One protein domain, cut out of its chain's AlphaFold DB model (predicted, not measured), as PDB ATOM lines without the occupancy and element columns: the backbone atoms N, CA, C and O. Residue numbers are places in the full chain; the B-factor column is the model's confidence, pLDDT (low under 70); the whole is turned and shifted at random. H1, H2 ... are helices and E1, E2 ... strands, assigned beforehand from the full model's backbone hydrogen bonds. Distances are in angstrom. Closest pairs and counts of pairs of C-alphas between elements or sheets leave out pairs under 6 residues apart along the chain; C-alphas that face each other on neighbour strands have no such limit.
ATOM      1  N   ARG A   2      -9.980 -20.209 -41.202       60.59
ATOM      2  CA  ARG A   2     -11.046 -21.048 -40.596       60.59
ATOM      3  C   ARG A   2     -10.576 -21.925 -39.415       60.59
ATOM      4  O   ARG A   2     -11.384 -22.628 -38.833       60.59
ATOM      5  N   VAL A   3      -9.287 -21.886 -39.061       77.06
ATOM      6  CA  VAL A   3      -8.677 -22.782 -38.054       77.06
ATOM      7  C   VAL A   3      -8.832 -22.286 -36.609       77.06
ATOM      8  O   VAL A   3      -8.734 -23.067 -35.667       77.06
ATOM      9  N   CYS A   4      -9.063 -20.990 -36.392       80.12
ATOM     10  CA  CYS A   4      -9.239 -20.478 -35.034       80.12
ATOM     11  C   CYS A   4     -10.599 -20.919 -34.472       80.12
ATOM     12  O   CYS A   4     -11.619 -20.667 -35.111       80.12
ATOM     13  N   ALA A   5     -10.604 -21.499 -33.264       79.06
ATOM     14  CA  ALA A   5     -11.807 -21.992 -32.583       79.06
ATOM     15  C   ALA A   5     -12.885 -20.915 -32.377       79.06
ATOM     16  O   ALA A   5     -14.068 -21.229 -32.333       79.06
ATOM     17  N   SER A   6     -12.507 -19.634 -32.349       76.94
ATOM     18  CA  SER A   6     -13.454 -18.518 -32.372       76.94
ATOM     19  C   SER A   6     -14.018 -18.252 -33.786       76.94
ATOM     20  O   SER A   6     -14.201 -17.096 -34.162       76.94
ATOM     21  N   ASN A   7     -14.183 -19.281 -34.625       70.31
ATOM     22  CA  ASN A   7     -14.563 -19.191 -36.044       70.31
ATOM     23  C   ASN A   7     -13.715 -18.210 -36.879       70.31
ATOM     24  O   ASN A   7     -14.220 -17.523 -37.764       70.31
ATOM     25  N   GLY A   8     -12.419 -18.102 -36.587       76.38
ATOM     26  CA  GLY A   8     -11.546 -17.129 -37.257       76.38
ATOM     27  C   GLY A   8     -11.643 -15.698 -36.726       76.38
ATOM     28  O   GLY A   8     -10.861 -14.867 -37.159       76.38
ATOM     29  N   ALA A   9     -12.539 -15.395 -35.783       84.94
ATOM     30  CA  ALA A   9     -12.793 -14.024 -35.345       84.94
ATOM     31  C   ALA A   9     -11.626 -13.373 -34.577       84.94
ATOM     32  O   ALA A   9     -11.452 -12.163 -34.684       84.94
ATOM     33  N   CYS A  10     -10.815 -14.151 -33.847       90.25
ATOM     34  CA  CYS A  10      -9.649 -13.645 -33.121       90.25
ATOM     35  C   CYS A  10      -8.488 -13.305 -34.064       90.25
ATOM     36  O   CYS A  10      -7.951 -12.211 -33.989       90.25
ATOM     37  N   LEU A  11      -8.103 -14.216 -34.963       88.81
ATOM     38  CA  LEU A  11      -6.977 -14.004 -35.877       88.81
ATOM     39  C   LEU A  11      -7.468 -13.426 -37.208       88.81
ATOM     40  O   LEU A  11      -7.972 -14.161 -38.061       88.81
ATOM     41  N   GLN A  12      -7.284 -12.121 -37.382       87.25
ATOM     42  CA  GLN A  12      -7.626 -11.368 -38.589       87.25
ATOM     43  C   GLN A  12      -6.357 -10.947 -39.344       87.25
ATOM     44  O   GLN A  12      -5.293 -10.883 -38.736       87.25
ATOM     45  N   PRO A  13      -6.418 -10.685 -40.657       85.44
ATOM     46  CA  PRO A  13      -5.309 -10.045 -41.362       85.44
ATOM     47  C   PRO A  13      -5.136  -8.589 -40.894       85.44
ATOM     48  O   PRO A  13      -6.122  -7.889 -40.680       85.44
ATOM     49  N   ASP A  14      -3.889  -8.131 -40.775       82.38
ATOM     50  CA  ASP A  14      -3.506  -6.800 -40.264       82.38
ATOM     51  C   ASP A  14      -4.014  -5.598 -41.085       82.38
ATOM     52  O   ASP A  14      -4.056  -4.462 -40.614       82.38
ATOM     53  N   GLY A  15      -4.391  -5.826 -42.346       84.25
ATOM     54  CA  GLY A  15      -4.642  -4.731 -43.277       84.25
ATOM     55  C   GLY A  15      -3.365  -3.913 -43.479       84.25
ATOM     56  O   GLY A  15      -2.399  -4.431 -44.023       84.25
ATOM     57  N   LEU A  16      -3.357  -2.649 -43.048       82.94
ATOM     58  CA  LEU A  16      -2.223  -1.721 -43.200       82.94
ATOM     59  C   LEU A  16      -1.730  -1.132 -41.866       82.94
ATOM     60  O   LEU A  16      -0.931  -0.197 -41.872       82.94
ATOM     61  N   GLU A  17      -2.194  -1.644 -40.723       79.31
ATOM     62  CA  GLU A  17      -1.912  -1.034 -39.417       79.31
ATOM     63  C   GLU A  17      -0.442  -1.143 -38.992       79.31
ATOM     64  O   GLU A  17       0.084  -0.188 -38.425       79.31
ATOM     65  N   ASN A  18       0.252  -2.240 -39.322       78.06
ATOM     66  CA  ASN A  18       1.702  -2.365 -39.119       78.06
ATOM     67  C   ASN A  18       2.505  -2.135 -40.416       78.06
ATOM     68  O   ASN A  18       3.615  -2.650 -40.579       78.06
ATOM     69  N   GLY A  19       1.955  -1.349 -41.347       84.94
ATOM     70  CA  GLY A  19       2.596  -0.997 -42.615       84.94
ATOM     71  C   GLY A  19       2.540  -2.099 -43.679       84.94
ATOM     72  O   GLY A  19       1.969  -3.170 -43.484       84.94
ATOM     73  N   LEU A  20       3.160  -1.840 -44.837       84.75
ATOM     74  CA  LEU A  20       3.155  -2.760 -45.989       84.75
ATOM     75  C   LEU A  20       3.780  -4.128 -45.675       84.75
ATOM     76  O   LEU A  20       3.358  -5.132 -46.238       84.75
ATOM     77  N   SER A  21       4.749  -4.184 -44.758       80.00
ATOM     78  CA  SER A  21       5.352  -5.439 -44.287       80.00
ATOM     79  C   SER A  21       4.406  -6.291 -43.439       80.00
ATOM     80  O   SER A  21       4.593  -7.500 -43.357       80.00
ATOM     81  N   GLY A  22       3.412  -5.668 -42.794       76.56
ATOM     82  CA  GLY A  22       2.377  -6.345 -42.010       76.56
ATOM     83  C   GLY A  22       1.173  -6.790 -42.838       76.56
ATOM     84  O   GLY A  22       0.343  -7.545 -42.341       76.56
ATOM     85  N   LEU A  23       1.077  -6.382 -44.108       83.44
ATOM     86  CA  LEU A  23      -0.045  -6.717 -44.982       83.44
ATOM     87  C   LEU A  23      -0.249  -8.243 -45.032       83.44
ATOM     88  O   LEU A  23       0.662  -8.991 -45.372       83.44
ATOM     89  N   TRP A  24      -1.457  -8.699 -44.681       80.75
ATOM     90  CA  TRP A  24      -1.850 -10.116 -44.520       80.75
ATOM     91  C   TRP A  24      -1.260 -10.878 -43.327       80.75
ATOM     92  O   TRP A  24      -1.651 -12.030 -43.107       80.75
ATOM     93  N   ALA A  25      -0.388 -10.271 -42.522       81.69
ATOM     94  CA  ALA A  25       0.083 -10.898 -41.295       81.69
ATOM     95  C   ALA A  25      -1.099 -11.152 -40.338       81.69
ATOM     96  O   ALA A  25      -2.025 -10.338 -40.256       81.69
ATOM     97  N   PRO A  26      -1.107 -12.290 -39.622       81.06
ATOM     98  CA  PRO A  26      -2.151 -12.581 -38.655       81.06
ATOM     99  C   PRO A  26      -2.001 -11.671 -37.429       81.06
ATOM    100  O   PRO A  26      -1.004 -11.746 -36.716       81.06
ATOM    101  N   VAL A  27      -3.025 -10.873 -37.141       86.38
ATOM    102  CA  VAL A  27      -3.142 -10.074 -35.918       86.38
ATOM    103  C   VAL A  27      -4.299 -10.551 -35.060       86.38
ATOM    104  O   VAL A  27      -5.353 -10.962 -35.552       86.38
ATOM    105  N   ALA A  28      -4.099 -10.501 -33.747       88.38
ATOM    106  CA  ALA A  28      -5.139 -10.841 -32.793       88.38
ATOM    107  C   ALA A  28      -6.051  -9.627 -32.552       88.38
ATOM    108  O   ALA A  28      -5.642  -8.627 -31.969       88.38
ATOM    109  N   ARG A  29      -7.305  -9.723 -32.993       91.06
ATOM    110  CA  ARG A  29      -8.379  -8.753 -32.757       91.06
ATOM    111  C   ARG A  29      -9.267  -9.254 -31.622       91.06
ATOM    112  O   ARG A  29     -10.219 -10.005 -31.840       91.06
ATOM    113  N   MET A  30      -8.947  -8.824 -30.404       92.69
ATOM    114  CA  MET A  30      -9.602  -9.314 -29.185       92.69
ATOM    115  C   MET A  30     -11.054  -8.834 -29.034       92.69
ATOM    116  O   MET A  30     -11.870  -9.462 -28.363       92.69
ATOM    117  N   ARG A  31     -11.424  -7.741 -29.709       91.25
ATOM    118  CA  ARG A  31     -12.811  -7.274 -29.752       91.25
ATOM    119  C   ARG A  31     -13.723  -8.185 -30.578       91.25
ATOM    120  O   ARG A  31     -14.859  -8.415 -30.172       91.25
ATOM    121  N   THR A  32     -13.250  -8.722 -31.702       90.38
ATOM    122  CA  THR A  32     -14.056  -9.568 -32.605       90.38
ATOM    123  C   THR A  32     -14.063 -11.035 -32.187       90.38
ATOM    124  O   THR A  32     -15.066 -11.719 -32.362       90.38
ATOM    125  N   GLY A  33     -12.977 -11.524 -31.594       92.50
ATOM    126  CA  GLY A  33     -12.891 -12.863 -31.014       92.50
ATOM    127  C   GLY A  33     -11.808 -12.923 -29.948       92.50
ATOM    128  O   GLY A  33     -11.182 -11.924 -29.652       92.50
ATOM    129  N   TYR A  34     -11.558 -14.088 -29.371       94.06
ATOM    130  CA  TYR A  34     -10.567 -14.248 -28.305       94.06
ATOM    131  C   TYR A  34      -9.747 -15.522 -28.504       94.06
ATOM    132  O   TYR A  34     -10.129 -16.422 -29.257       94.06
ATOM    133  N   CYS A  35      -8.611 -15.610 -27.817       93.31
ATOM    134  CA  CYS A  35      -7.822 -16.831 -27.768       93.31
ATOM    135  C   CYS A  35      -8.501 -17.832 -26.824       93.31
ATOM    136  O   CYS A  35      -8.393 -17.715 -25.603       93.31
ATOM    137  N   GLU A  36      -9.202 -18.814 -27.395       93.88
ATOM    138  CA  GLU A  36      -9.845 -19.897 -26.641       93.88
ATOM    139  C   GLU A  36      -8.817 -20.630 -25.774       93.88
ATOM    140  O   GLU A  36      -7.819 -21.113 -26.307       93.88
ATOM    141  N   TYR A  37      -9.049 -20.724 -24.463       93.06
ATOM    142  CA  TYR A  37      -8.093 -21.221 -23.471       93.06
ATOM    143  C   TYR A  37      -7.591 -22.627 -23.815       93.06
ATOM    144  O   TYR A  37      -6.380 -22.839 -23.882       93.06
ATOM    145  N   ASN A  38      -8.493 -23.532 -24.195       93.25
ATOM    146  CA  ASN A  38      -8.176 -24.938 -24.475       93.25
ATOM    147  C   ASN A  38      -7.858 -25.247 -25.951       93.25
ATOM    148  O   ASN A  38      -7.873 -26.403 -26.361       93.25
ATOM    149  N   CYS A  39      -7.552 -24.235 -26.771       93.12
ATOM    150  CA  CYS A  39      -7.213 -24.414 -28.187       93.12
ATOM    151  C   CYS A  39      -5.763 -24.016 -28.496       93.12
ATOM    152  O   CYS A  39      -5.324 -22.928 -28.137       93.12
ATOM    153  N   ASN A  40      -5.017 -24.838 -29.232       93.75
ATOM    154  CA  ASN A  40      -3.681 -24.497 -29.745       93.75
ATOM    155  C   ASN A  40      -3.534 -24.735 -31.262       93.75
ATOM    156  O   ASN A  40      -2.416 -24.721 -31.776       93.75
ATOM    157  N   LEU A  41      -4.646 -24.918 -31.986       91.94
ATOM    158  CA  LEU A  41      -4.665 -25.309 -33.403       91.94
ATOM    159  C   LEU A  41      -3.907 -24.337 -34.317       91.94
ATOM    160  O   LEU A  41      -3.226 -24.774 -35.239       91.94
ATOM    161  N   CYS A  42      -3.969 -23.029 -34.049       91.12
ATOM    162  CA  CYS A  42      -3.276 -22.021 -34.858       91.12
ATOM    163  C   CYS A  42      -1.755 -22.240 -34.910       91.12
ATOM    164  O   CYS A  42      -1.162 -22.094 -35.975       91.12
ATOM    165  N   GLY A  43      -1.136 -22.654 -33.800       91.38
ATOM    166  CA  GLY A  43       0.289 -22.992 -33.753       91.38
ATOM    167  C   GLY A  43       0.615 -24.353 -34.371       91.38
ATOM    168  O   GLY A  43       1.765 -24.598 -34.715       91.38
ATOM    169  N   GLN A  44      -0.375 -25.239 -34.531       91.00
ATOM    170  CA  GLN A  44      -0.192 -26.537 -35.193       91.00
ATOM    171  C   GLN A  44      -0.184 -26.412 -36.721       91.00
ATOM    172  O   GLN A  44       0.492 -27.190 -37.385       91.00
ATOM    173  N   VAL A  45      -0.926 -25.445 -37.273       90.94
ATOM    174  CA  VAL A  45      -1.090 -25.280 -38.728       90.94
ATOM    175  C   VAL A  45      -0.240 -24.165 -39.336       90.94
ATOM    176  O   VAL A  45      -0.248 -24.011 -40.553       90.94
ATOM    177  N   CYS A  46       0.420 -23.333 -38.524       89.12
ATOM    178  CA  CYS A  46       1.142 -22.158 -39.012       89.12
ATOM    179  C   CYS A  46       2.350 -22.577 -39.873       89.12
ATOM    180  O   CYS A  46       3.310 -23.116 -39.323       89.12
ATOM    181  N   PRO A  47       2.353 -22.303 -41.192       86.06
ATOM    182  CA  PRO A  47       3.416 -22.779 -42.077       86.06
ATOM    183  C   PRO A  47       4.713 -21.975 -41.932       86.06
ATOM    184  O   PRO A  47       5.793 -22.501 -42.169       86.06
ATOM    185  N   THR A  48       4.617 -20.703 -41.536       86.19
ATOM    186  CA  THR A  48       5.764 -19.789 -41.399       86.19
ATOM    187  C   THR A  48       6.429 -19.857 -40.027       86.19
ATOM    188  O   THR A  48       7.485 -19.267 -39.832       86.19
ATOM    189  N   GLY A  49       5.798 -20.513 -39.045       84.00
ATOM    190  CA  GLY A  49       6.257 -20.493 -37.653       84.00
ATOM    191  C   GLY A  49       6.036 -19.160 -36.925       84.00
ATOM    192  O   GLY A  49       6.500 -19.012 -35.796       84.00
ATOM    193  N   ALA A  50       5.304 -18.207 -37.520       84.44
ATOM    194  CA  ALA A  50       4.953 -16.940 -36.869       84.44
ATOM    195  C   ALA A  50       4.162 -17.155 -35.565       84.44
ATOM    196  O   ALA A  50       4.353 -16.434 -34.587       84.44
ATOM    197  N   ILE A  51       3.306 -18.182 -35.531       87.75
ATOM    198  CA  ILE A  51       2.641 -18.650 -34.314       87.75
ATOM    199  C   ILE A  51       3.386 -19.883 -33.817       87.75
ATOM    200  O   ILE A  51       3.409 -20.921 -34.479       87.75
ATOM    201  N   ARG A  52       3.974 -19.776 -32.625       89.06
ATOM    202  CA  ARG A  52       4.735 -20.867 -32.015       89.06
ATOM    203  C   ARG A  52       3.845 -22.089 -31.766       89.06
ATOM    204  O   ARG A  52       2.768 -21.981 -31.178       89.06
ATOM    205  N   LYS A  53       4.345 -23.269 -32.133       93.38
ATOM    206  CA  LYS A  53       3.735 -24.556 -31.786       93.38
ATOM    207  C   LYS A  53       3.920 -24.824 -30.291       93.38
ATOM    208  O   LYS A  53       5.017 -25.151 -29.848       93.38
ATOM    209  N   LEU A  54       2.856 -24.661 -29.510       93.69
ATOM    210  CA  LEU A  54       2.842 -24.901 -28.064       93.69
ATOM    211  C   LEU A  54       1.922 -26.080 -27.729       93.69
ATOM    212  O   LEU A  54       0.843 -26.210 -28.312       93.69
ATOM    213  N   SER A  55       2.320 -26.923 -26.771       95.50
ATOM    214  CA  SER A  55       1.372 -27.807 -26.079       95.50
ATOM    215  C   SER A  55       0.381 -26.972 -25.256       95.50
ATOM    216  O   SER A  55       0.628 -25.789 -25.008       95.50
ATOM    217  N   LEU A  56      -0.742 -27.561 -24.832       94.31
ATOM    218  CA  LEU A  56      -1.711 -26.855 -23.983       94.31
ATOM    219  C   LEU A  56      -1.072 -26.403 -22.662       94.31
ATOM    220  O   LEU A  56      -1.162 -25.227 -22.322       94.31
ATOM    221  N   ASP A  57      -0.304 -27.276 -22.009       94.62
ATOM    222  CA  ASP A  57       0.395 -26.946 -20.759       94.62
ATOM    223  C   ASP A  57       1.386 -25.790 -20.910       94.62
ATOM    224  O   ASP A  57       1.495 -24.928 -20.035       94.62
ATOM    225  N   ALA A  58       2.110 -25.749 -22.035       94.19
ATOM    226  CA  ALA A  58       3.020 -24.652 -22.333       94.19
ATOM    227  C   ALA A  58       2.246 -23.362 -22.625       94.19
ATOM    228  O   ALA A  58       2.636 -22.291 -22.163       94.19
ATOM    229  N   LYS A  59       1.129 -23.458 -23.353       93.62
ATOM    230  CA  LYS A  59       0.272 -22.317 -23.679       93.62
ATOM    231  C   LYS A  59      -0.306 -21.660 -22.425       93.62
ATOM    232  O   LYS A  59      -0.296 -20.437 -22.341       93.62
ATOM    233  N   TYR A  60      -0.758 -22.437 -21.441       93.38
ATOM    234  CA  TYR A  60      -1.298 -21.893 -20.187       93.38
ATOM    235  C   TYR A  60      -0.296 -21.028 -19.416       93.38
ATOM    236  O   TYR A  60      -0.701 -20.199 -18.608       93.38
ATOM    237  N   LYS A  61       1.003 -21.197 -19.682       91.50
ATOM    238  CA  LYS A  61       2.102 -20.459 -19.049       91.50
ATOM    239  C   LYS A  61       2.755 -19.442 -19.990       91.50
ATOM    240  O   LYS A  61       3.717 -18.787 -19.601       91.50
ATOM    241  N   HIS A  62       2.279 -19.326 -21.231       90.94
ATOM    242  CA  HIS A  62       2.888 -18.482 -22.254       90.94
ATOM    243  C   HIS A  62       2.011 -17.255 -22.533       90.94
ATOM    244  O   HIS A  62       1.055 -17.355 -23.308       90.94
ATOM    245  N   PRO A  63       2.310 -16.094 -21.924       90.81
ATOM    246  CA  PRO A  63       1.533 -14.889 -22.161       90.81
ATOM    247  C   PRO A  63       1.755 -14.381 -23.588       90.81
ATOM    248  O   PRO A  63       2.882 -14.090 -23.985       90.81
TER     249      PRO A  63
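This is residues 2 to 63 of the 150 residues of the protein "Quinol dehydrogenase periplasmic component" of bacterium ADurb.Bin374 (UniProt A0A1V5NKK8). Little regular structure is formed: a mostly looped chain in which a small two-strand hairpin, E1 and E2, has its loop, residues 14 to 25, toward one end of the longest axis, with short helices H1 and H2 toward the other. The 62 printed residues run E1, E2, H1, H2; the sheet E1 - E2 is antiparallel. The class is mixed, helices and strands, with only 15 residues in named elements. The whole is compact, radius of gyration of the C-alphas 11.9 A, spanning 35 by 23 by 21 A.

E1, residues 11 to 13, and E2, residues 26 to 28, form an antiparallel hairpin at 130 degrees. N 12 and O 27, 2.9 A apart, are within hydrogen-bond range. H1, residues 41 to 45, and H2, residues 56 to 59, are apart. H1 has its O i to N i+4 pair within range; H2 is too short for one.

E1, 7.0 A long, begins at C-alpha 11 (-6.977, -14.004, -35.877). E2 measures 6.8 A, H1 6.4 A and H2 5.0 A, ending at C-alpha 59 (0.272, -22.317, -23.679).

The farthest C-alphas, Leu 20 and Asp 57, are 35.1 A apart. The printed part has no cut. Links E1 to E2 and E2 to H1 are long. Residue 2 is under pLDDT 70.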